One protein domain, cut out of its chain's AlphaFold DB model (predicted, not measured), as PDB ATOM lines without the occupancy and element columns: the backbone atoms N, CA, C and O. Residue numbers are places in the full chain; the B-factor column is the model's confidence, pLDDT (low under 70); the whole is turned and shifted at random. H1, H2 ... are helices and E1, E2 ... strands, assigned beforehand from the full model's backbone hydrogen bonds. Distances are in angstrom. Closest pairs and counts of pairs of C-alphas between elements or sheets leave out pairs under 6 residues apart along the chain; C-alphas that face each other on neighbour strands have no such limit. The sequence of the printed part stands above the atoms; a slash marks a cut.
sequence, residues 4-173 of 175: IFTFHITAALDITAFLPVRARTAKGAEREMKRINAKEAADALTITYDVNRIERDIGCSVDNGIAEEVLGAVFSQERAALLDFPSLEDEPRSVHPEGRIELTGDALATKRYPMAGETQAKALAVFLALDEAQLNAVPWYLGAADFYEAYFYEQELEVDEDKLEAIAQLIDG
ATOM      1  N   ILE A   4     118.604  95.556 121.146       94.31
ATOM      2  CA  ILE A   4     119.428  96.738 121.405       94.31
ATOM      3  C   ILE A   4     120.780  96.542 120.721       94.31
ATOM      4  O   ILE A   4     121.535  95.627 121.047       94.31
ATOM      5  N   PHE A   5     121.073  97.430 119.777       95.94
ATOM      6  CA  PHE A   5     122.368  97.556 119.122       95.94
ATOM      7  C   PHE A   5     123.088  98.749 119.741       95.94
ATOM      8  O   PHE A   5     122.583  99.866 119.668       95.94
ATOM      9  N   THR A   6     124.240  98.531 120.360       97.00
ATOM     10  CA  THR A   6     125.038  99.616 120.936       97.00
ATOM     11  C   THR A   6     126.142  99.981 119.963       97.00
ATOM     12  O   THR A   6     127.035  99.171 119.729       97.00
ATOM     13  N   PHE A   7     126.081 101.188 119.401       96.62
ATOM     14  CA  PHE A   7     127.130 101.713 118.529       96.62
ATOM     15  C   PHE A   7     128.209 102.413 119.351       96.62
ATOM     16  O   PHE A   7     127.898 103.144 120.291       96.62
ATOM     17  N   HIS A   8     129.465 102.188 118.991       95.38
ATOM     18  CA  HIS A   8     130.638 102.689 119.698       95.38
ATOM     19  C   HIS A   8     131.390 103.648 118.786       95.38
ATOM     20  O   HIS A   8     131.724 103.285 117.658       95.38
ATOM     21  N   ILE A   9     131.645 104.856 119.286       94.25
ATOM     22  CA  ILE A   9     132.571 105.813 118.677       94.25
ATOM     23  C   ILE A   9     133.727 105.992 119.639       94.25
ATOM     24  O   ILE A   9     133.514 106.423 120.773       94.25
ATOM     25  N   THR A  10     134.924 105.656 119.176       91.94
ATOM     26  CA  THR A  10     136.153 105.758 119.956       91.94
ATOM     27  C   THR A  10     136.915 107.014 119.548       91.94
ATOM     28  O   THR A  10     136.893 107.412 118.386       91.94
ATOM     29  N   ALA A  11     137.585 107.648 120.496       91.12
ATOM     30  CA  ALA A  11     138.563 108.692 120.276       91.12
ATOM     31  C   ALA A  11     139.893 108.264 120.899       91.12
ATOM     32  O   ALA A  11     139.913 107.771 122.027       91.12
ATOM     33  N   ALA A  12     140.974 108.452 120.151       90.00
ATOM     34  CA  ALA A  12     142.329 108.417 120.672       90.00
ATOM     35  C   ALA A  12     142.638 109.767 121.320       90.00
ATOM     36  O   ALA A  12     142.369 110.824 120.731       90.00
ATOM     37  N   LEU A  13     143.169 109.710 122.533       87.75
ATOM     38  CA  LEU A  13     143.487 110.859 123.362       87.75
ATOM     39  C   LEU A  13     144.975 110.868 123.666       87.75
ATOM     40  O   LEU A  13     145.531 109.820 123.983       87.75
ATOM     41  N   ASP A  14     145.557 112.055 123.678       86.62
ATOM     42  CA  ASP A  14     146.820 112.282 124.361       86.62
ATOM     43  C   ASP A  14     146.473 112.623 125.818       86.62
ATOM     44  O   ASP A  14     145.579 113.438 126.086       86.62
ATOM     45  N   ILE A  15     147.141 111.985 126.777       82.62
ATOM     46  CA  ILE A  15     146.897 112.216 128.203       82.62
ATOM     47  C   ILE A  15     148.115 112.826 128.866       82.62
ATOM     48  O   ILE A  15     149.264 112.481 128.594       82.62
ATOM     49  N   THR A  16     147.859 113.755 129.777       84.50
ATOM     50  CA  THR A  16     148.891 114.322 130.635       84.50
ATOM     51  C   THR A  16     148.381 114.330 132.058       84.50
ATOM     52  O   THR A  16     147.365 114.959 132.358       84.50
ATOM     53  N   ALA A  17     149.076 113.627 132.944       83.12
ATOM     54  CA  ALA A  17     148.735 113.544 134.350       83.12
ATOM     55  C   ALA A  17     149.819 114.185 135.215       83.12
ATOM     56  O   ALA A  17     151.013 113.982 135.015       83.12
ATOM     57  N   PHE A  18     149.401 114.956 136.210       85.25
ATOM     58  CA  PHE A  18     150.291 115.603 137.158       85.25
ATOM     59  C   PHE A  18     150.214 114.895 138.503       85.25
ATOM     60  O   PHE A  18     149.161 114.862 139.145       85.25
ATOM     61  N   LEU A  19     151.354 114.369 138.946       85.81
ATOM     62  CA  LEU A  19     151.517 113.734 140.244       85.81
ATOM     63  C   LEU A  19     152.309 114.650 141.186       85.81
ATOM     64  O   LEU A  19     153.497 114.892 140.949       85.81
ATOM     65  N   PRO A  20     151.721 115.142 142.285       85.31
ATOM     66  CA  PRO A  20     152.483 115.874 143.287       85.31
ATOM     67  C   PRO A  20     153.492 114.953 143.994       85.31
ATOM     68  O   PRO A  20     153.142 113.901 144.524       85.31
ATOM     69  N   VAL A  21     154.752 115.381 144.073       84.31
ATOM     70  CA  VAL A  21     155.834 114.678 144.775       84.31
ATOM     71  C   VAL A  21     156.639 115.619 145.663       84.31
ATOM     72  O   VAL A  21     156.970 116.749 145.312       84.31
ATOM     73  N   ARG A  22     157.053 115.139 146.838       82.81
ATOM     74  CA  ARG A  22     157.886 115.922 147.767       82.81
ATOM     75  C   ARG A  22     159.362 115.878 147.371       82.81
ATOM     76  O   ARG A  22     160.211 115.423 148.134       82.81
ATOM     77  N   ALA A  23     159.678 116.373 146.180       84.06
ATOM     78  CA  ALA A  23     161.029 116.405 145.638       84.06
ATOM     79  C   ALA A  23     161.438 117.811 145.189       84.06
ATOM     80  O   ALA A  23     160.617 118.620 144.775       84.06
ATOM     81  N   ARG A  24     162.743 118.093 145.265       84.69
ATOM     82  CA  ARG A  24     163.361 119.331 144.746       84.69
ATOM     83  C   ARG A  24     164.376 119.073 143.633       84.69
ATOM     84  O   ARG A  24     164.946 120.010 143.094       84.69
ATOM     85  N   THR A  25     164.647 117.807 143.326       86.38
ATOM     86  CA  THR A  25     165.596 117.377 142.292       86.38
ATOM     87  C   THR A  25     165.031 116.161 141.570       86.38
ATOM     88  O   THR A  25     164.310 115.384 142.198       86.38
ATOM     89  N   ALA A  26     165.411 115.950 140.306       84.75
ATOM     90  CA  ALA A  26     164.995 114.783 139.519       84.75
ATOM     91  C   ALA A  26     165.316 113.458 140.237       84.75
ATOM     92  O   ALA A  26     164.429 112.659 140.509       84.75
ATOM     93  N   LYS A  27     166.547 113.303 140.749       87.00
ATOM     94  CA  LYS A  27     166.931 112.143 141.585       87.00
ATOM     95  C   LYS A  27     166.117 112.002 142.876       87.00
ATOM     96  O   LYS A  27     166.078 110.937 143.493       87.00
ATOM     97  N   GLY A  28     165.582 113.101 143.402       86.88
ATOM     98  CA  GLY A  28     164.637 113.074 144.516       86.88
ATOM     99  C   GLY A  28     163.297 112.502 144.067       86.88
ATOM    100  O   GLY A  28     162.817 111.562 144.688       86.88
ATOM    101  N   ALA A  29     162.765 113.020 142.962       86.81
ATOM    102  CA  ALA A  29     161.498 112.612 142.370       86.81
ATOM    103  C   ALA A  29     161.499 111.126 141.976       86.81
ATOM    104  O   ALA A  29     160.611 110.394 142.394       86.81
ATOM    105  N   GLU A  30     162.554 110.636 141.319       86.25
ATOM    106  CA  GLU A  30     162.723 109.207 140.995       86.25
ATOM    107  C   GLU A  30     162.678 108.311 142.236       86.25
ATOM    108  O   GLU A  30     162.088 107.230 142.233       86.25
ATOM    109  N   ARG A  31     163.322 108.741 143.328       85.81
ATOM    110  CA  ARG A  31     163.326 107.972 144.578       85.81
ATOM    111  C   ARG A  31     161.956 107.954 145.238       85.81
ATOM    112  O   ARG A  31     161.616 106.933 145.830       85.81
ATOM    113  N   GLU A  32     161.202 109.043 145.143       86.00
ATOM    114  CA  GLU A  32     159.825 109.109 145.635       86.00
ATOM    115  C   GLU A  32     158.892 108.243 144.779       86.00
ATOM    116  O   GLU A  32     158.191 107.406 145.339       86.00
ATOM    117  N   MET A  33     158.976 108.309 143.445       81.88
ATOM    118  CA  MET A  33     158.236 107.415 142.534       81.88
ATOM    119  C   MET A  33     158.505 105.941 142.817       81.88
ATOM    120  O   MET A  33     157.614 105.098 142.786       81.88
ATOM    121  N   LYS A  34     159.747 105.600 143.173       82.38
ATOM    122  CA  LYS A  34     160.092 104.222 143.533       82.38
ATOM    123  C   LYS A  34     159.468 103.765 144.860       82.38
ATOM    124  O   LYS A  34     159.473 102.563 145.120       82.38
ATOM    125  N   ARG A  35     158.937 104.667 145.685       84.06
ATOM    126  CA  ARG A  35     158.403 104.377 147.027       84.06
ATOM    127  C   ARG A  35     156.914 104.660 147.185       84.06
ATOM    128  O   ARG A  35     156.334 104.142 148.135       84.06
ATOM    129  N   ILE A  36     156.332 105.488 146.323       80.62
ATOM    130  CA  ILE A  36     154.925 105.870 146.408       80.62
ATOM    131  C   ILE A  36     154.027 104.641 146.245       80.62
ATOM    132  O   ILE A  36     154.333 103.715 145.490       80.62
ATOM    133  N   ASN A  37     152.931 104.610 146.998       82.81
ATOM    134  CA  ASN A  37     151.906 103.596 146.825       82.81
ATOM    135  C   ASN A  37     151.078 103.919 145.571       82.81
ATOM    136  O   ASN A  37     150.654 105.058 145.413       82.81
ATOM    137  N   ALA A  38     150.816 102.929 144.711       77.94
ATOM    138  CA  ALA A  38     150.091 103.144 143.454       77.94
ATOM    139  C   ALA A  38     148.699 103.761 143.663       77.94
ATOM    140  O   ALA A  38     148.311 104.660 142.928       77.94
ATOM    141  N   LYS A  39     147.981 103.346 144.714       78.69
ATOM    142  CA  LYS A  39     146.667 103.904 145.039       78.69
ATOM    143  C   LYS A  39     146.762 105.350 145.518       78.69
ATOM    144  O   LYS A  39     146.012 106.190 145.049       78.69
ATOM    145  N   GLU A  40     147.700 105.649 146.415       79.12
ATOM    146  CA  GLU A  40     147.917 107.030 146.876       79.12
ATOM    147  C   GLU A  40     148.365 107.949 145.735       79.12
ATOM    148  O   GLU A  40     148.019 109.127 145.730       79.12
ATOM    149  N   ALA A  41     149.129 107.416 144.774       79.44
ATOM    150  CA  ALA A  41     149.491 108.133 143.561       79.44
ATOM    151  C   ALA A  41     148.247 108.413 142.710       79.44
ATOM    152  O   ALA A  41     147.985 109.573 142.419       79.44
ATOM    153  N   ALA A  42     147.459 107.380 142.390       77.56
ATOM    154  CA  ALA A  42     146.229 107.496 141.605       77.56
ATOM    155  C   ALA A  42     145.227 108.488 142.215       77.56
ATOM    156  O   ALA A  42     144.755 109.380 141.518       77.56
ATOM    157  N   ASP A  43     144.985 108.411 143.528       77.62
ATOM    158  CA  ASP A  43     144.071 109.309 144.247       77.62
ATOM    159  C   ASP A  43     144.532 110.786 144.218       77.62
ATOM    160  O   ASP A  43     143.728 111.696 144.435       77.62
ATOM    161  N   ALA A  44     145.825 111.042 143.995       79.50
ATOM    162  CA  ALA A  44     146.417 112.379 143.963       79.50
ATOM    163  C   ALA A  44     146.633 112.930 142.545       79.50
ATOM    164  O   ALA A  44     147.049 114.085 142.407       79.50
ATOM    165  N   LEU A  45     146.398 112.124 141.504       79.19
ATOM    166  CA  LEU A  45     146.620 112.534 140.123       79.19
ATOM    167  C   LEU A  45     145.588 113.559 139.672       79.19
ATOM    168  O   LEU A  45     144.387 113.424 139.886       79.19
ATOM    169  N   THR A  46     146.081 114.567 138.964       81.50
ATOM    170  CA  THR A  46     145.245 115.455 138.156       81.50
ATOM    171  C   THR A  46     145.505 115.138 136.695       81.50
ATOM    172  O   THR A  46     146.634 115.296 136.241       81.50
ATOM    173  N   ILE A  47     144.493 114.666 135.972       78.38
ATOM    174  CA  ILE A  47     144.636 114.209 134.585       78.38
ATOM    175  C   ILE A  47     144.001 115.229 133.659       78.38
ATOM    176  O   ILE A  47     142.929 115.750 133.946       78.38
ATOM    177  N   THR A  48     144.674 115.487 132.548       80.25
ATOM    178  CA  THR A  48     144.196 116.279 131.423       80.25
ATOM    179  C   THR A  48     144.206 115.426 130.163       80.25
ATOM    180  O   THR A  48     145.037 114.527 130.023       80.25
ATOM    181  N   TYR A  49     143.260 115.701 129.268       80.69
ATOM    182  CA  TYR A  49     143.052 114.954 128.033       80.69
ATOM    183  C   TYR A  49     143.036 115.931 126.863       80.69
ATOM    184  O   TYR A  49     142.391 116.980 126.949       80.69
ATOM    185  N   ASP A  50     143.696 115.565 125.773       83.12
ATOM    186  CA  ASP A  50     143.603 116.243 124.485       83.12
ATOM    187  C   ASP A  50     143.118 115.241 123.434       83.12
ATOM    188  O   ASP A  50     143.570 114.096 123.394       83.12
ATOM    189  N   VAL A  51     142.157 115.635 122.598       85.56
ATOM    190  CA  VAL A  51     141.648 114.729 121.561       85.56
ATOM    191  C   VAL A  51     142.597 114.764 120.383       85.56
ATOM    192  O   VAL A  51     142.606 115.720 119.609       85.56
ATOM    193  N   ASN A  52     143.317 113.666 120.188       84.19
ATOM    194  CA  ASN A  52     144.158 113.482 119.017       84.19
ATOM    195  C   ASN A  52     143.288 113.210 117.778       84.19
ATOM    196  O   ASN A  52     143.355 113.913 116.765       84.19
ATOM    197  N   ARG A  53     142.399 112.209 117.868       88.69
ATOM    198  CA  ARG A  53     141.529 111.803 116.754       88.69
ATOM    199  C   ARG A  53     140.264 111.099 117.223       88.69
ATOM    200  O   ARG A  53     140.311 110.229 118.079       88.69
ATOM    201  N   ILE A  54     139.144 111.379 116.553       90.56
ATOM    202  CA  ILE A  54     137.944 110.532 116.600       90.56
ATOM    203  C   ILE A  54     138.036 109.474 115.499       90.56
ATOM    204  O   ILE A  54     138.271 109.792 114.329       90.56
ATOM    205  N   GLU A  55     137.844 108.216 115.878       90.75
ATOM    206  CA  GLU A  55     137.897 107.077 114.977       90.75
ATOM    207  C   GLU A  55     136.747 107.086 113.972       90.75
ATOM    208  O   GLU A  55     135.609 107.459 114.268       90.75
ATOM    209  N   ARG A  56     137.068 106.684 112.741       91.69
ATOM    210  CA  ARG A  56     136.099 106.645 111.638       91.69
ATOM    211  C   ARG A  56     135.270 105.374 111.647       91.69
ATOM    212  O   ARG A  56     134.139 105.390 111.159       91.69
ATOM    213  N   ASP A  57     135.838 104.293 112.156       92.69
ATOM    214  CA  ASP A  57     135.202 102.989 112.152       92.69
ATOM    215  C   ASP A  57     134.165 102.927 113.272       92.69
ATOM    216  O   ASP A  57     134.402 103.360 114.402       92.69
ATOM    217  N   ILE A  58     132.978 102.422 112.942       93.75
ATOM    218  CA  ILE A  58     131.875 102.311 113.894       93.75
ATOM    219  C   ILE A  58     131.861 100.884 114.424       93.75
ATOM    220  O   ILE A  58     131.597  99.942 113.677       93.75
ATOM    221  N   GLY A  59     132.090 100.726 115.726       94.19
ATOM    222  CA  GLY A  59     131.863  99.458 116.412       94.19
ATOM    223  C   GLY A  59     130.381  99.263 116.726       94.19
ATOM    224  O   GLY A  59     129.656 100.225 116.984       94.19
ATOM    225  N   CYS A  60     129.908  98.024 116.756       96.00
ATOM    226  CA  CYS A  60     128.569  97.683 117.217       96.00
ATOM    227  C   CYS A  60     128.604  96.411 118.055       96.00
ATOM    228  O   CYS A  60     129.070  95.374 117.593       96.00
ATOM    229  N   SER A  61     128.045  96.469 119.259       94.38
ATOM    230  CA  SER A  61     127.723  95.278 120.045       94.38
ATOM    231  C   SER A  61     126.216  95.041 120.065       94.38
ATOM    232  O   SER A  61     125.418  95.975 119.947       94.38
ATOM    233  N   VAL A  62     125.817  93.779 120.205       91.12
ATOM    234  CA  VAL A  62     124.428  93.393 120.480       91.12
ATOM    235  C   VAL A  62     124.360  92.954 121.931       91.12
ATOM    236  O   VAL A  62     125.154  92.111 122.352       91.12
ATOM    237  N   ASP A  63     123.441  93.537 122.697       81.31
ATOM    238  CA  ASP A  63     123.338  93.317 124.142       81.31
ATOM    239  C   ASP A  63     124.715  93.490 124.838       81.31
ATOM    240  O   ASP A  63     125.364  94.525 124.673       81.31
ATOM    241  N   ASN A  64     125.192  92.480 125.576       75.00
ATOM    242  CA  ASN A  64     126.496  92.480 126.264       75.00
ATOM    243  C   ASN A  64     127.634  91.864 125.423       75.00
ATOM    244  O   ASN A  64     128.634  91.401 125.972       75.00
ATOM    245  N   GLY A  65     127.456  91.773 124.104       80.44
ATOM    246  CA  GLY A  65     128.464  91.239 123.194       80.44
ATOM    247  C   GLY A  65     129.696  92.138 123.061       80.44
ATOM    248  O   GLY A  65     129.675  93.320 123.405       80.44
ATOM    249  N   ILE A  66     130.767  91.570 122.508       84.19
ATOM    250  CA  ILE A  66     131.943  92.333 122.076       84.19
ATOM    251  C   ILE A  66     131.526  93.215 120.893       84.19
ATOM    252  O   ILE A  66     130.732  92.794 120.051       84.19
ATOM    253  N   ALA A  67     132.020  94.452 120.853       87.12
ATOM    254  CA  ALA A  67     131.774  95.337 119.726       87.12
ATOM    255  C   ALA A  67     132.579  94.866 118.507       87.12
ATOM    256  O   ALA A  67     133.798  94.737 118.583       87.12
ATOM    257  N   GLU A  68     131.896  94.634 117.390       91.94
ATOM    258  CA  GLU A  68     132.512  94.313 116.102       91.94
ATOM    259  C   GLU A  68     132.373  95.500 115.148       91.94
ATOM    260  O   GLU A  68     131.403  96.258 115.219       91.94
ATOM    261  N   GLU A  69     133.341  95.675 114.252       92.31
ATOM    262  CA  GLU A  69     133.284  96.723 113.236       92.31
ATOM    263  C   GLU A  69     132.080  96.520 112.305       92.31
ATOM    264  O   GLU A  69     131.844  95.436 111.761       92.31
ATOM    265  N   VAL A  70     131.318  97.587 112.082       92.38
ATOM    266  CA  VAL A  70     130.218  97.588 111.123       92.38
ATOM    267  C   VAL A  70     130.770  97.866 109.730       92.38
ATOM    268  O   VAL A  70     130.918  99.016 109.320       92.38
ATOM    269  N   LEU A  71     131.038  96.797 108.978       87.31
ATOM    270  CA  LEU A  71     131.624  96.884 107.639       87.31
ATOM    271  C   LEU A  71     130.886  97.879 106.729       87.31
ATOM    272  O   LEU A  71     129.689  97.751 106.461       87.31
ATOM    273  N   GLY A  72     131.635  98.855 106.209       85.38
ATOM    274  CA  GLY A  72     131.134  99.877 105.287       85.38
ATOM    275  C   GLY A  72     130.376 101.035 105.946       85.38
ATOM    276  O   GLY A  72     129.963 101.953 105.234       85.38
ATOM    277  N   ALA A  73     130.203 101.031 107.270       89.69
ATOM    278  CA  ALA A  73     129.692 102.175 108.015       89.69
ATOM    279  C   ALA A  73     130.857 103.061 108.467       89.69
ATOM    280  O   ALA A  73     131.790 102.593 109.108       89.69
ATOM    281  N   VAL A  74     130.789 104.350 108.139       91.69
ATOM    282  CA  VAL A  74     131.858 105.308 108.439       91.69
ATOM    283  C   VAL A  74     131.276 106.486 109.201       91.69
ATOM    284  O   VAL A  74     130.330 107.127 108.735       91.69
ATOM    285  N   PHE A  75     131.874 106.808 110.343       92.94
ATOM    286  CA  PHE A  75     131.635 108.061 111.034       92.94
ATOM    287  C   PHE A  75     132.407 109.167 110.311       92.94
ATOM    288  O   PHE A  75     133.636 109.145 110.203       92.94
ATOM    289  N   SER A  76     131.676 110.091 109.690       92.00
ATOM    290  CA  SER A  76     132.288 111.132 108.868       92.00
ATOM    291  C   SER A  76     133.000 112.174 109.728       92.00
ATOM    292  O   SER A  76     132.625 112.421 110.872       92.00
ATOM    293  N   GLN A  77     133.987 112.848 109.139       90.00
ATOM    294  CA  GLN A  77     134.682 113.958 109.793       90.00
ATOM    295  C   GLN A  77     133.721 115.097 110.175       90.00
ATOM    296  O   GLN A  77     133.871 115.695 111.233       90.00
ATOM    297  N   GLU A  78     132.704 115.359 109.349       92.38
ATOM    298  CA  GLU A  78     131.658 116.346 109.646       92.38
ATOM    299  C   GLU A  78     130.880 115.991 110.916       92.38
ATOM    300  O   GLU A  78     130.590 116.874 111.712       92.38
ATOM    301  N   ARG A  79     130.576 114.703 111.138       93.19
ATOM    302  CA  ARG A  79     129.917 114.246 112.369       93.19
ATOM    303  C   ARG A  79     130.870 114.226 113.559       93.19
ATOM    304  O   ARG A  79     130.449 114.558 114.659       93.19
ATOM    305  N   ALA A  80     132.135 113.868 113.347       91.06
ATOM    306  CA  ALA A  80     133.166 113.938 114.380       91.06
ATOM    307  C   ALA A  80     133.328 115.364 114.926       91.06
ATOM    308  O   ALA A  80     133.446 115.538 116.130       91.06
ATOM    309  N   ALA A  81     133.231 116.379 114.064       90.56
ATOM    310  CA  ALA A  81     133.287 117.785 114.464       90.56
ATOM    311  C   ALA A  81     132.088 118.256 115.313       90.56
ATOM    312  O   ALA A  81     132.150 119.346 115.869       90.56
ATOM    313  N   LEU A  82     131.011 117.466 115.408       92.81
ATOM    314  CA  LEU A  82     129.869 117.745 116.288       92.81
ATOM    315  C   LEU A  82     130.069 117.192 117.702       92.81
ATOM    316  O   LEU A  82     129.233 117.438 118.564       92.81
ATOM    317  N   LEU A  83     131.096 116.369 117.937       91.69
ATOM    318  CA  LEU A  83     131.321 115.774 119.247       91.69
ATOM    319  C   LEU A  83     132.079 116.739 120.144       91.69
ATOM    320  O   LEU A  83     133.225 117.088 119.874       91.69
ATOM    321  N   ASP A  84     131.448 117.081 121.260       87.19
ATOM    322  CA  ASP A  84     132.093 117.824 122.323       87.19
ATOM    323  C   ASP A  84     132.972 116.870 123.119       87.19
ATOM    324  O   ASP A  84     132.533 115.812 123.597       87.19
ATOM    325  N   PHE A  85     134.228 117.263 123.278       79.50
ATOM    326  CA  PHE A  85     135.105 116.679 124.269       79.50
ATOM    327  C   PHE A  85     135.243 117.668 125.420       79.50
ATOM    328  O   PHE A  85     135.462 118.853 125.156       79.50
ATOM    329  N   PRO A  86     135.084 117.236 126.682       68.81
ATOM    330  CA  PRO A  86     135.312 118.124 127.808       68.81
ATOM    331  C   PRO A  86     136.763 118.612 127.760       68.81
ATOM    332  O   PRO A  86     137.693 117.870 128.062       68.81
ATOM    333  N   SER A  87     136.949 119.867 127.355       57.25
ATOM    334  CA  SER A  87     138.186 120.594 127.600       57.25
ATOM    335  C   SER A  87     138.251 120.805 129.104       57.25
ATOM    336  O   SER A  87     137.406 121.487 129.685       57.25
ATOM    337  N   LEU A  88     139.216 120.161 129.753       55.47
ATOM    338  CA  LEU A  88     139.589 120.556 131.099       55.47
ATOM    339  C   LEU A  88     140.234 121.930 130.957       55.47
ATOM    340  O   LEU A  88     141.318 122.047 130.389       55.47
ATOM    341  N   GLU A  89     139.499 122.966 131.363       48.81
ATOM    342  CA  GLU A  89     139.983 124.341 131.344       48.81
ATOM    343  C   GLU A  89     141.355 124.408 132.028       48.81
ATOM    344  O   GLU A  89     141.513 123.985 133.173       48.81
ATOM    345  N   ASP A  90     142.324 124.909 131.263       43.75
ATOM    346  CA  ASP A  90     143.718 125.197 131.586       43.75
ATOM    347  C   ASP A  90     144.067 125.208 133.091       43.75
ATOM    348  O   ASP A  90     143.970 126.242 133.761       43.75
ATOM    349  N   GLU A  91     144.674 124.128 133.597       48.09
ATOM    350  CA  GLU A  91     145.878 124.389 134.384       48.09
ATOM    351  C   GLU A  91     146.929 124.860 133.378       48.09
ATOM    352  O   GLU A  91     147.234 124.126 132.434       48.09
ATOM    353  N   PRO A  92     147.477 126.081 133.515       43.34
ATOM    354  CA  PRO A  92     148.452 126.565 132.564       43.34
ATOM    355  C   PRO A  92     149.584 125.541 132.454       43.34
ATOM    356  O   PRO A  92     150.278 125.263 133.437       43.34
ATOM    357  N   ARG A  93     149.804 125.034 131.231       49.16
ATOM    358  CA  ARG A  93     150.972 124.213 130.847       49.16
ATOM    359  C   ARG A  93     152.304 124.859 131.288       49.16
ATOM    360  O   ARG A  93     153.325 124.196 131.367       49.16
ATOM    361  N   SER A  94     152.290 126.146 131.645       42.72
ATOM    362  CA  SER A  94     153.403 126.955 132.157       42.72
ATOM    363  C   SER A  94     153.528 127.043 133.695       42.72
ATOM    364  O   SER A  94     154.371 127.787 134.191       42.72
ATOM    365  N   VAL A  95     152.722 126.289 134.455       48.31
ATOM    366  CA  VAL A  95     152.714 126.194 135.931       48.31
ATOM    367  C   VAL A  95     154.060 125.862 136.591       48.31
ATOM    368  O   VAL A  95     154.369 126.455 137.595       48.31
ATOM    369  N   HIS A  96     154.821 124.853 136.142       54.22
ATOM    370  CA  HIS A  96     155.849 124.137 136.952       54.22
ATOM    371  C   HIS A  96     155.896 124.492 138.471       54.22
ATOM    372  O   HIS A  96     156.878 125.070 138.943       54.22
ATOM    373  N   PRO A  97     154.853 124.178 139.268       56.97
ATOM    374  CA  PRO A  97     154.938 124.239 140.704       56.97
ATOM    375  C   PRO A  97     155.988 123.222 141.088       56.97
ATOM    376  O   PRO A  97     155.952 122.055 140.694       56.97
ATOM    377  N   GLU A  98     156.964 123.695 141.831       66.94
ATOM    378  CA  GLU A  98     157.961 122.836 142.413       66.94
ATOM    379  C   GLU A  98     157.324 121.605 143.075       66.94
ATOM    380  O   GLU A  98     156.344 121.727 143.810       66.94
ATOM    381  N   GLY A  99     157.877 120.415 142.824       74.81
ATOM    382  CA  GLY A  99     157.370 119.187 143.441       74.81
ATOM    383  C   GLY A  99     156.175 118.542 142.732       74.81
ATOM    384  O   GLY A  99     155.291 118.014 143.401       74.81
ATOM    385  N   ARG A 100     156.140 118.530 141.395       84.69
ATOM    386  CA  ARG A 100     155.254 117.636 140.630       84.69
ATOM    387  C   ARG A 100     155.999 116.900 139.524       84.69
ATOM    388  O   ARG A 100     156.972 117.431 138.992       84.69
ATOM    389  N   ILE A 101     155.533 115.699 139.207       85.75
ATOM    390  CA  ILE A 101     155.937 114.908 138.044       85.75
ATOM    391  C   ILE A 101     154.817 114.998 137.022       85.75
ATOM    392  O   ILE A 101     153.646 114.880 137.373       85.75
ATOM    393  N   GLU A 102     155.192 115.231 135.779       87.50
ATOM    394  CA  GLU A 102     154.302 115.178 134.628       87.50
ATOM    395  C   GLU A 102     154.446 113.807 133.974       87.50
ATOM    396  O   GLU A 102     155.567 113.378 133.721       87.50
ATOM    397  N   LEU A 103     153.332 113.112 133.772       85.19
ATOM    398  CA  LEU A 103     153.244 111.808 133.124       85.19
ATOM    399  C   LEU A 103     152.502 111.989 131.804       85.19
ATOM    400  O   LEU A 103     151.366 112.462 131.820       85.19
ATOM    401  N   THR A 104     153.118 111.619 130.688       85.69
ATOM    402  CA  THR A 104     152.518 111.707 129.351       85.69
ATOM    403  C   THR A 104     152.267 110.317 128.784       85.69
ATOM    404  O   THR A 104     152.974 109.351 129.089       85.69
ATOM    405  N   GLY A 105     151.171 110.204 128.040       86.44
ATOM    406  CA  GLY A 105     150.593 108.928 127.664       86.44
ATOM    407  C   GLY A 105     149.583 109.042 126.532       86.44
ATOM    408  O   GLY A 105     149.240 110.148 126.108       86.44
ATOM    409  N   ASP A 106     149.030 107.896 126.151       87.00
ATOM    410  CA  ASP A 106     147.881 107.789 125.257       87.00
ATOM    411  C   ASP A 106     146.698 107.167 126.012       87.00
ATOM    412  O   ASP A 106     146.872 106.362 126.925       87.00
ATOM    413  N   ALA A 107     145.472 107.510 125.626       85.06
ATOM    414  CA  ALA A 107     144.276 106.826 126.105       85.06
ATOM    415  C   ALA A 107     143.231 106.648 125.009       85.06
ATOM    416  O   ALA A 107     143.261 107.283 123.953       85.06
ATOM    417  N   LEU A 108     142.248 105.800 125.293       87.75
ATOM    418  CA  LEU A 108     141.047 105.663 124.481       87.75
ATOM    419  C   LEU A 108     139.831 106.138 125.266       87.75
ATOM    420  O   LEU A 108     139.620 105.722 126.399       87.75
ATOM    421  N   ALA A 109     138.974 106.938 124.643       89.25
ATOM    422  CA  ALA A 109     137.640 107.214 125.163       89.25
ATOM    423  C   ALA A 109     136.569 106.766 124.180       89.25
ATOM    424  O   ALA A 109     136.715 106.912 122.973       89.25
ATOM    425  N   THR A 110     135.457 106.256 124.695       91.62
ATOM    426  CA  THR A 110     134.384 105.693 123.879       91.62
ATOM    427  C   THR A 110     133.035 106.262 124.286       91.62
ATOM    428  O   THR A 110     132.655 106.213 125.454       91.62
ATOM    429  N   LYS A 111     132.252 106.736 123.316       93.12
ATOM    430  CA  LYS A 111     130.811 106.959 123.493       93.12
ATOM    431  C   LYS A 111     130.032 105.732 123.043       93.12
ATOM    432  O   LYS A 111     130.315 105.162 121.989       93.12
ATOM    433  N   ARG A 112     129.031 105.341 123.836       94.62
ATOM    434  CA  ARG A 112     128.199 104.150 123.614       94.62
ATOM    435  C   ARG A 112     126.743 104.554 123.406       94.62
ATOM    436  O   ARG A 112     126.114 105.090 124.313       94.62
ATOM    437  N   TYR A 113     126.199 104.268 122.229       96.31
ATOM    438  CA  TYR A 113     124.860 104.685 121.816       96.31
ATOM    439  C   TYR A 113     123.931 103.476 121.672       96.31
ATOM    440  O   TYR A 113     123.931 102.832 120.618       96.31
ATOM    441  N   PRO A 114     123.138 103.141 122.704       95.25
ATOM    442  CA  PRO A 114     122.180 102.047 122.624       95.25
ATOM    443  C   PRO A 114     120.983 102.434 121.746       95.25
ATOM    444  O   PRO A 114     120.286 103.411 122.010       95.25
ATOM    445  N   MET A 115     120.719 101.633 120.716       95.25
ATOM    446  CA  MET A 115     119.661 101.849 119.731       95.25
ATOM    447  C   MET A 115     118.754 100.630 119.634       95.25
ATOM    448  O   MET A 115     119.183  99.536 119.265       95.25
ATOM    449  N   ALA A 116     117.467 100.824 119.913       93.88
ATOM    450  CA  ALA A 116     116.469  99.786 119.699       93.88
ATOM    451  C   ALA A 116     116.146  99.662 118.201       93.88
ATOM    452  O   ALA A 116     115.781 100.642 117.550       93.88
ATOM    453  N   GLY A 117     116.229  98.452 117.650       92.81
ATOM    454  CA  GLY A 117     115.920  98.205 116.243       92.81
ATOM    455  C   GLY A 117     115.524  96.761 115.956       92.81
ATOM    456  O   GLY A 117     115.806  95.850 116.727       92.81
ATOM    457  N   GLU A 118     114.853  96.539 114.828       94.50
ATOM    458  CA  GLU A 118     114.576  95.178 114.335       94.50
ATOM    459  C   GLU A 118     115.801  94.543 113.665       94.50
ATOM    460  O   GLU A 118     115.909  93.323 113.604       94.50
ATOM    461  N   THR A 119     116.700  95.372 113.128       94.38
ATOM    462  CA  THR A 119     117.960  94.966 112.498       94.38
ATOM    463  C   THR A 119     119.047  95.990 112.806       94.38
ATOM    464  O   THR A 119     118.746  97.170 113.017       94.38
ATOM    465  N   GLN A 120     120.309  95.560 112.742       94.56
ATOM    466  CA  GLN A 120     121.468  96.437 112.918       94.56
ATOM    467  C   GLN A 120     121.450  97.606 111.926       94.56
ATOM    468  O   GLN A 120     121.668  98.742 112.321       94.56
ATOM    469  N   ALA A 121     121.106  97.362 110.656       94.88
ATOM    470  CA  ALA A 121     121.044  98.411 109.636       94.88
ATOM    471  C   ALA A 121     119.984  99.486 109.940       94.88
ATOM    472  O   ALA A 121     120.221 100.671 109.714       94.88
ATOM    473  N   LYS A 122     118.820  99.095 110.485       95.62
ATOM    474  CA  LYS A 122     117.784 100.053 110.904       95.62
ATOM    475  C   LYS A 122     118.239 100.866 112.116       95.62
ATOM    476  O   LYS A 122     118.032 102.074 112.138       95.62
ATOM    477  N   ALA A 123     118.871 100.219 113.094       96.19
ATOM    478  CA  ALA A 123     119.422 100.892 114.265       96.19
ATOM    479  C   ALA A 123     120.572 101.847 113.888       96.19
ATOM    480  O   ALA A 123     120.625 102.972 114.376       96.19
ATOM    481  N   LEU A 124     121.434 101.438 112.951       96.12
ATOM    482  CA  LEU A 124     122.534 102.246 112.426       96.12
ATOM    483  C   LEU A 124     122.013 103.501 111.726       96.12
ATOM    484  O   LEU A 124     122.554 104.579 111.931       96.12
ATOM    485  N   ALA A 125     120.945 103.386 110.933       95.69
ATOM    486  CA  ALA A 125     120.331 104.544 110.287       95.69
ATOM    487  C   ALA A 125     119.823 105.577 111.308       95.69
ATOM    488  O   ALA A 125     119.956 106.775 111.074       95.69
ATOM    489  N   VAL A 126     119.289 105.127 112.451       96.62
ATOM    490  CA  VAL A 126     118.886 106.015 113.555       96.62
ATOM    491  C   VAL A 126     120.111 106.648 114.218       96.62
ATOM    492  O   VAL A 126     120.136 107.859 114.411       96.62
ATOM    493  N   PHE A 127     121.151 105.862 114.504       96.75
ATOM    494  CA  PHE A 127     122.410 106.366 115.061       96.75
ATOM    495  C   PHE A 127     123.070 107.434 114.169       96.75
ATOM    496  O   PHE A 127     123.469 108.499 114.639       96.75
ATOM    497  N   LEU A 128     123.142 107.184 112.862       95.06
ATOM    498  CA  LEU A 128     123.695 108.123 111.884       95.06
ATOM    499  C   LEU A 128     122.804 109.351 111.650       95.06
ATOM    500  O   LEU A 128     123.260 110.314 111.041       95.06
ATOM    501  N   ALA A 129     121.557 109.329 112.120       95.62
ATOM    502  CA  ALA A 129     120.633 110.456 112.060       95.62
ATOM    503  C   ALA A 129     120.606 111.285 113.353       95.62
ATOM    504  O   ALA A 129     119.900 112.291 113.384       95.62
ATOM    505  N   LEU A 130     121.358 110.894 114.394       96.88
ATOM    506  CA  LEU A 130     121.461 111.695 115.613       96.88
ATOM    507  C   LEU A 130     121.995 113.094 115.297       96.88
ATOM    508  O   LEU A 130     122.950 113.223 114.516       96.88
ATOM    509  N   ASP A 131     121.391 114.095 115.931       96.00
ATOM    510  CA  ASP A 131     121.861 115.476 115.930       96.00
ATOM    511  C   ASP A 131     122.977 115.711 116.967       96.00
ATOM    512  O   ASP A 131     123.333 114.825 117.746       96.00
ATOM    513  N   GLU A 132     123.555 116.912 116.951       96.06
ATOM    514  CA  GLU A 132     124.632 117.336 117.854       96.06
ATOM    515  C   GLU A 132     124.256 117.174 119.335       96.06
ATOM    516  O   GLU A 132     124.999 116.572 120.110       96.06
ATOM    517  N   ALA A 133     123.059 117.621 119.728       96.31
ATOM    518  CA  ALA A 133     122.606 117.531 121.112       96.31
ATOM    519  C   ALA A 133     122.474 116.070 121.574       96.31
ATOM    520  O   ALA A 133     122.838 115.735 122.700       96.31
ATOM    521  N   GLN A 134     121.986 115.181 120.710       96.19
ATOM    522  CA  GLN A 134     121.865 113.754 121.004       96.19
ATOM    523  C   GLN A 134     123.219 113.041 121.042       96.19
ATOM    524  O   GLN A 134     123.417 112.153 121.873       96.19
ATOM    525  N   LEU A 135     124.154 113.425 120.168       95.12
ATOM    526  CA  LEU A 135     125.530 112.924 120.188       95.12
ATOM    527  C   LEU A 135     126.257 113.323 121.487       95.12
ATOM    528  O   LEU A 135     127.000 112.526 122.066       95.12
ATOM    529  N   ASN A 136     126.000 114.528 121.998       93.94
ATOM    530  CA  ASN A 136     126.636 115.032 123.217       93.94
ATOM    531  C   ASN A 136     125.878 114.724 124.514       93.94
ATOM    532  O   ASN A 136     126.449 114.868 125.591       93.94
ATOM    533  N   ALA A 137     124.658 114.183 124.439       92.62
ATOM    534  CA  ALA A 137     123.922 113.698 125.611       92.62
ATOM    535  C   ALA A 137     124.567 112.466 126.278       92.62
ATOM    536  O   ALA A 137     124.302 112.188 127.448       92.62
ATOM    537  N   VAL A 138     125.391 111.715 125.542       91.69
ATOM    538  CA  VAL A 138     126.131 110.558 126.062       91.69
ATOM    539  C   VAL A 138     127.522 111.014 126.519       91.69
ATOM    540  O   VAL A 138     128.236 111.618 125.712       91.69
ATOM    541  N   PRO A 139     127.945 110.735 127.766       89.44
ATOM    542  CA  PRO A 139     129.289 111.080 128.220       89.44
ATOM    543  C   PRO A 139     130.350 110.212 127.534       89.44
ATOM    544  O   PRO A 139     130.079 109.092 127.094       89.44
ATOM    545  N   TRP A 140     131.577 110.724 127.465       88.62
ATOM    546  CA  TRP A 140     132.738 109.911 127.117       88.62
ATOM    547  C   TRP A 140     133.042 108.941 128.259       88.62
ATOM    548  O   TRP A 140     133.158 109.359 129.407       88.62
ATOM    549  N   TYR A 141     133.171 107.654 127.940       86.06
ATOM    550  CA  TYR A 141     133.729 106.662 128.849       86.06
ATOM    551  C   TYR A 141     135.222 106.552 128.567       86.06
ATOM    552  O   TYR A 141     135.594 106.108 127.479       86.06
ATOM    553  N   LEU A 142     136.061 106.963 129.513       79.50
ATOM    554  CA  LEU A 142     137.495 106.734 129.408       79.50
ATOM    555  C   LEU A 142     137.762 105.236 129.603       79.50
ATOM    556  O   LEU A 142     137.312 104.633 130.572       79.50
ATOM    557  N   GLY A 143     138.392 104.631 128.604       72.69
ATOM    558  CA  GLY A 143     138.897 103.268 128.649       72.69
ATOM    559  C   GLY A 143     140.348 103.259 129.112       72.69
ATOM    560  O   GLY A 143     140.709 104.038 129.984       72.69
ATOM    561  N   ALA A 144     141.147 102.388 128.491       70.31
ATOM    562  CA  ALA A 144     142.550 102.208 128.829       70.31
ATOM    563  C   ALA A 144     143.379 103.483 128.636       70.31
ATOM    564  O   ALA A 144     143.247 104.154 127.605       70.31
ATOM    565  N   ALA A 145     144.236 103.761 129.613       77.56
ATOM    566  CA  ALA A 145     145.292 104.760 129.583       77.56
ATOM    567  C   ALA A 145     146.661 104.083 129.734       77.56
ATOM    568  O   ALA A 145     146.845 103.256 130.621       77.56
ATOM    569  N   ASP A 146     147.630 104.493 128.917       81.12
ATOM    570  CA  ASP A 146     149.010 104.015 128.951       81.12
ATOM    571  C   ASP A 146     149.957 105.217 129.074       81.12
ATOM    572  O   ASP A 146     149.944 106.108 128.226       81.12
ATOM    573  N   PHE A 147     150.795 105.253 130.116       82.50
ATOM    574  CA  PHE A 147     151.815 106.296 130.299       82.50
ATOM    575  C   PHE A 147     153.200 105.764 129.943       82.50
ATOM    576  O   PHE A 147     153.609 104.723 130.454       82.50
ATOM    577  N   TYR A 148     153.938 106.511 129.125       81.00
ATOM    578  CA  TYR A 148     155.261 106.118 128.627       81.00
ATOM    579  C   TYR A 148     156.381 107.066 129.063       81.00
ATOM    580  O   TYR A 148     157.532 106.655 129.176       81.00
ATOM    581  N   GLU A 149     156.064 108.329 129.339       79.75
ATOM    582  CA  GLU A 149     157.047 109.373 129.623       79.75
ATOM    583  C   GLU A 149     156.764 110.022 130.982       79.75
ATOM    584  O   GLU A 149     155.613 110.226 131.375       79.75
ATOM    585  N   ALA A 150     157.829 110.359 131.715       85.38
ATOM    586  CA  ALA A 150     157.733 111.025 133.009       85.38
ATOM    587  C   ALA A 150     158.781 112.134 133.136       85.38
ATOM    588  O   ALA A 150     159.978 111.885 133.005       85.38
ATOM    589  N   TYR A 151     158.351 113.347 133.478       85.06
ATOM    590  CA  TYR A 151     159.213 114.523 133.562       85.06
ATOM    591  C   TYR A 151     159.152 115.207 134.930       85.06
ATOM    592  O   TYR A 151     158.099 115.343 135.551       85.06
ATOM    593  N   PHE A 152     160.299 115.714 135.387       84.19
ATOM    594  CA  PHE A 152     160.424 116.587 136.554       84.19
ATOM    595  C   PHE A 152     161.318 117.785 136.223       84.19
ATOM    596  O   PHE A 152     162.520 117.629 136.017       84.19
ATOM    597  N   TYR A 153     160.743 118.993 136.196       78.75
ATOM    598  CA  TYR A 153     161.409 120.210 135.697       78.75
ATOM    599  C   TYR A 153     162.090 120.000 134.337       78.75
ATOM    600  O   TYR A 153     163.298 120.212 134.215       78.75
ATOM    601  N   GLU A 154     161.334 119.519 133.347       77.12
ATOM    602  CA  GLU A 154     161.817 119.246 131.980       77.12
ATOM    603  C   GLU A 154     162.886 118.136 131.884       77.12
ATOM    604  O   GLU A 154     163.329 117.797 130.790       77.12
ATOM    605  N   GLN A 155     163.309 117.541 133.006       80.94
ATOM    606  CA  GLN A 155     164.202 116.385 133.013       80.94
ATOM    607  C   GLN A 155     163.370 115.114 132.983       80.94
ATOM    608  O   GLN A 155     162.583 114.871 133.899       80.94
ATOM    609  N   GLU A 156     163.579 114.314 131.943       83.19
ATOM    610  CA  GLU A 156     163.054 112.957 131.868       83.19
ATOM    611  C   GLU A 156     163.565 112.151 133.064       83.19
ATOM    612  O   GLU A 156     164.742 112.225 133.441       83.19
ATOM    613  N   LEU A 157     162.652 111.436 133.702       80.81
ATOM    614  CA  LEU A 157     162.937 110.588 134.838       80.81
ATOM    615  C   LEU A 157     163.080 109.143 134.372       80.81
ATOM    616  O   LEU A 157     162.216 108.626 133.670       80.81
ATOM    617  N   GLU A 158     164.097 108.445 134.875       76.56
ATOM    618  CA  GLU A 158     164.197 106.992 134.711       76.56
ATOM    619  C   GLU A 158     163.270 106.311 135.739       76.56
ATOM    620  O   GLU A 158     163.685 105.853 136.820       76.56
ATOM    621  N   VAL A 159     161.967 106.343 135.444       68.50
ATOM    622  CA  VAL A 159     160.920 105.652 136.206       68.50
ATOM    623  C   VAL A 159     160.685 104.279 135.589       68.50
ATOM    624  O   VAL A 159     160.807 104.085 134.390       68.50
ATOM    625  N   ASP A 160     160.398 103.312 136.450       71.62
ATOM    626  CA  ASP A 160     160.071 101.944 136.065       71.62
ATOM    627  C   ASP A 160     158.737 101.925 135.297       71.62
ATOM    628  O   ASP A 160     157.729 102.371 135.854       71.62
ATOM    629  N   GLU A 161     158.740 101.436 134.053       65.06
ATOM    630  CA  GLU A 161     157.551 101.327 133.188       65.06
ATOM    631  C   GLU A 161     156.418 100.575 133.909       65.06
ATOM    632  O   GLU A 161     155.281 101.043 133.929       65.06
ATOM    633  N   ASP A 162     156.752  99.522 134.666       68.81
ATOM    634  CA  ASP A 162     155.796  98.735 135.461       68.81
ATOM    635  C   ASP A 162     155.027  99.590 136.490       68.81
ATOM    636  O   ASP A 162     153.893  99.285 136.871       68.81
ATOM    637  N   LYS A 163     155.635 100.673 136.995       67.88
ATOM    638  CA  LYS A 163     154.985 101.583 137.955       67.88
ATOM    639  C   LYS A 163     154.122 102.630 137.279       67.88
ATOM    640  O   LYS A 163     153.157 103.072 137.899       67.88
ATOM    641  N   LEU A 164     154.468 103.024 136.058       68.25
ATOM    642  CA  LEU A 164     153.636 103.899 135.241       68.25
ATOM    643  C   LEU A 164     152.377 103.151 134.803       68.25
ATOM    644  O   LEU A 164     151.282 103.653 135.044       68.25
ATOM    645  N   GLU A 165     152.515 101.909 134.332       68.31
ATOM    646  CA  GLU A 165     151.383 101.032 134.007       68.31
ATOM    647  C   GLU A 165     150.479 100.778 135.219       68.31
ATOM    648  O   GLU A 165     149.258 100.853 135.112       68.31
ATOM    649  N   ALA A 166     151.047 100.532 136.406       68.19
ATOM    650  CA  ALA A 166     150.246 100.312 137.612       68.19
ATOM    651  C   ALA A 166     149.434 101.550 138.044       68.19
ATOM    652  O   ALA A 166     148.370 101.403 138.646       68.19
ATOM    653  N   ILE A 167     149.934 102.760 137.773       69.19
ATOM    654  CA  ILE A 167     149.197 104.010 138.006       69.19
ATOM    655  C   ILE A 167     148.129 104.201 136.916       69.19
ATOM    656  O   ILE A 167     147.008 104.595 137.233       69.19
ATOM    657  N   ALA A 168     148.453 103.860 135.666       66.06
ATOM    658  CA  ALA A 168     147.551 103.935 134.521       66.06
ATOM    659  C   ALA A 168     146.324 103.019 134.679       66.06
ATOM    660  O   ALA A 168     145.188 103.481 134.631       66.06
ATOM    661  N   GLN A 169     146.544 101.749 135.025       66.31
ATOM    662  CA  GLN A 169     145.488 100.744 135.211       66.31
ATOM    663  C   GLN A 169     144.488 101.081 136.331       66.31
ATOM    664  O   GLN A 169     143.388 100.531 136.365       66.31
ATOM    665  N   LEU A 170     144.854 101.947 137.282       61.31
ATOM    666  CA  LEU A 170     143.937 102.408 138.330       61.31
ATOM    667  C   LEU A 170     142.976 103.495 137.825       61.31
ATOM    668  O   LEU A 170     141.873 103.604 138.357       61.31
ATOM    669  N   ILE A 171     143.364 104.259 136.800       58.47
ATOM    670  CA  ILE A 171     142.521 105.278 136.156       58.47
ATOM    671  C   ILE A 171     141.426 104.612 135.315       58.47
ATOM    672  O   ILE A 171     140.294 105.090 135.297       58.47
ATOM    673  N   ASP A 172     141.723 103.458 134.715       55.22
ATOM    674  CA  ASP A 172     140.766 102.637 133.956       55.22
ATOM    675  C   ASP A 172     139.608 102.083 134.813       55.22
ATOM    676  O   ASP A 172     138.644 101.520 134.282       55.22
ATOM    677  N   GLY A 173     139.731 102.171 136.143       45.16
ATOM    678  CA  GLY A 173     138.965 101.381 137.101       45.16
ATOM    679  C   GLY A 173     137.704 102.011 137.691       45.16
ATOM    680  O   GLY A 173     136.856 101.241 138.127       45.16
TER     681      GLY A 173
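What this domain is: This is residues 4 to 173 of the 175 residues of an uncharacterized protein of Stenotrophomonas maltophilia (UniProt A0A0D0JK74). One long, strongly twisted sheet makes a rod: the antiparallel strands E1 and E5 run side by side along most of its length, with E2 and the hairpin E3 and E4 on one side of this pair and E6 on the other. At one end the sheet curls round H4; toward the other end H1 and H6 cover part of one face, H2 packs on H6, and the long link of residues 81 to 99 leads from H3 to the start of E5. The printed part has 170 residues with six named helices and six named strands, in the order E1 H1 H2 E2 E3 E4 H3 E5 H4 H5 E6 H6. The sheet is branched, its neighbour pairs are antiparallel, and the class is mixed, helices and strands. The whole is loose, with a radius of gyration of the C-alphas of 19.4 A, and spans 61 by 30 by 23 A.

How they stand to each other: E1, residues 4 to 20, bends by 64 degrees at residue 14 and has three neighbours. E2, residues 46 to 54, beside residues 11 to 18 of E1, and E3, residues 57 to 62, beside its residues 5 to 9, lie on one side of it. E5, residues 100 to 117, lies on the other side. N 14 and O 50 of E1 and E2 are 2.9 A apart, N 6 and O 61 of E1 and E3 2.8 A, and N 11 and O 109 of E1 and E5 2.7 A, each within hydrogen-bond range. H1, residues 26 to 33, is on the sheet at a height over the sheet of 8.9 A, over E5 and E6, residues 141 to 152; it runs along the strands, at 21 degrees to E5 on the local plane. H2, residues 38 to 44, only grazes the sheet with its residues 41 to 44. E3 forms a hairpin with E4, residues 68 to 74, with N 60 and O 68 at 2.8 A. H3, residues 77 to 80, only grazes the sheet. The sheet curls round H4, residues 120 to 127; the closest C-alphas of E5 and H4 are those of Gly 117 and Ala 123, 4.8 A apart. H5, residues 132 to 136, only grazes the sheet and is only just on it, with 5 pairs of C-alphas within 10 A. E6 is an edge strand beside E5, with N 143 and O 108 at 2.7 A. H6, residues 161 to 171, is on the same face as H1 at a height over the sheet of 8.2 A, slantwise to E6 at 38 degrees on the local plane. H2 and H6 touch at a steep tilt of 54 degrees, the same way; their closest C-alphas are those of Ala 38 and Ile 167, 5.6 A apart. Every O i to N i+4 pair is within hydrogen-bond range in H2, H4 and H5, against 3 of 4 in H1 and 5 of 7 in H6; H3 is too short for such a pair.

Where its parts are: E1 begins at C-alpha 4, (119.428, 96.738, 121.405), and measures 44.0 A. E2 measures 23.3 A and E3 16.7 A. E5 measures 50.2 A, from C-alpha 100 at (155.254, 117.636, 140.630), and bends by 56 degrees at residue 104. E6 measures 29.5 A and bends by 70 degrees at residue 144. H6 measures 15.8 A and ends at C-alpha 171, (142.521, 105.278, 136.156).

The domain as a whole: The two C-alphas farthest apart, those of Arg 24 and Glu 118, are 62.4 A apart. The printed part has no cut. The link from H3 to E5, 19 residues, is long. Mean pLDDT of the printed part is 82.9; residues 86 to 98, 159 and 161 to 173 are under 70.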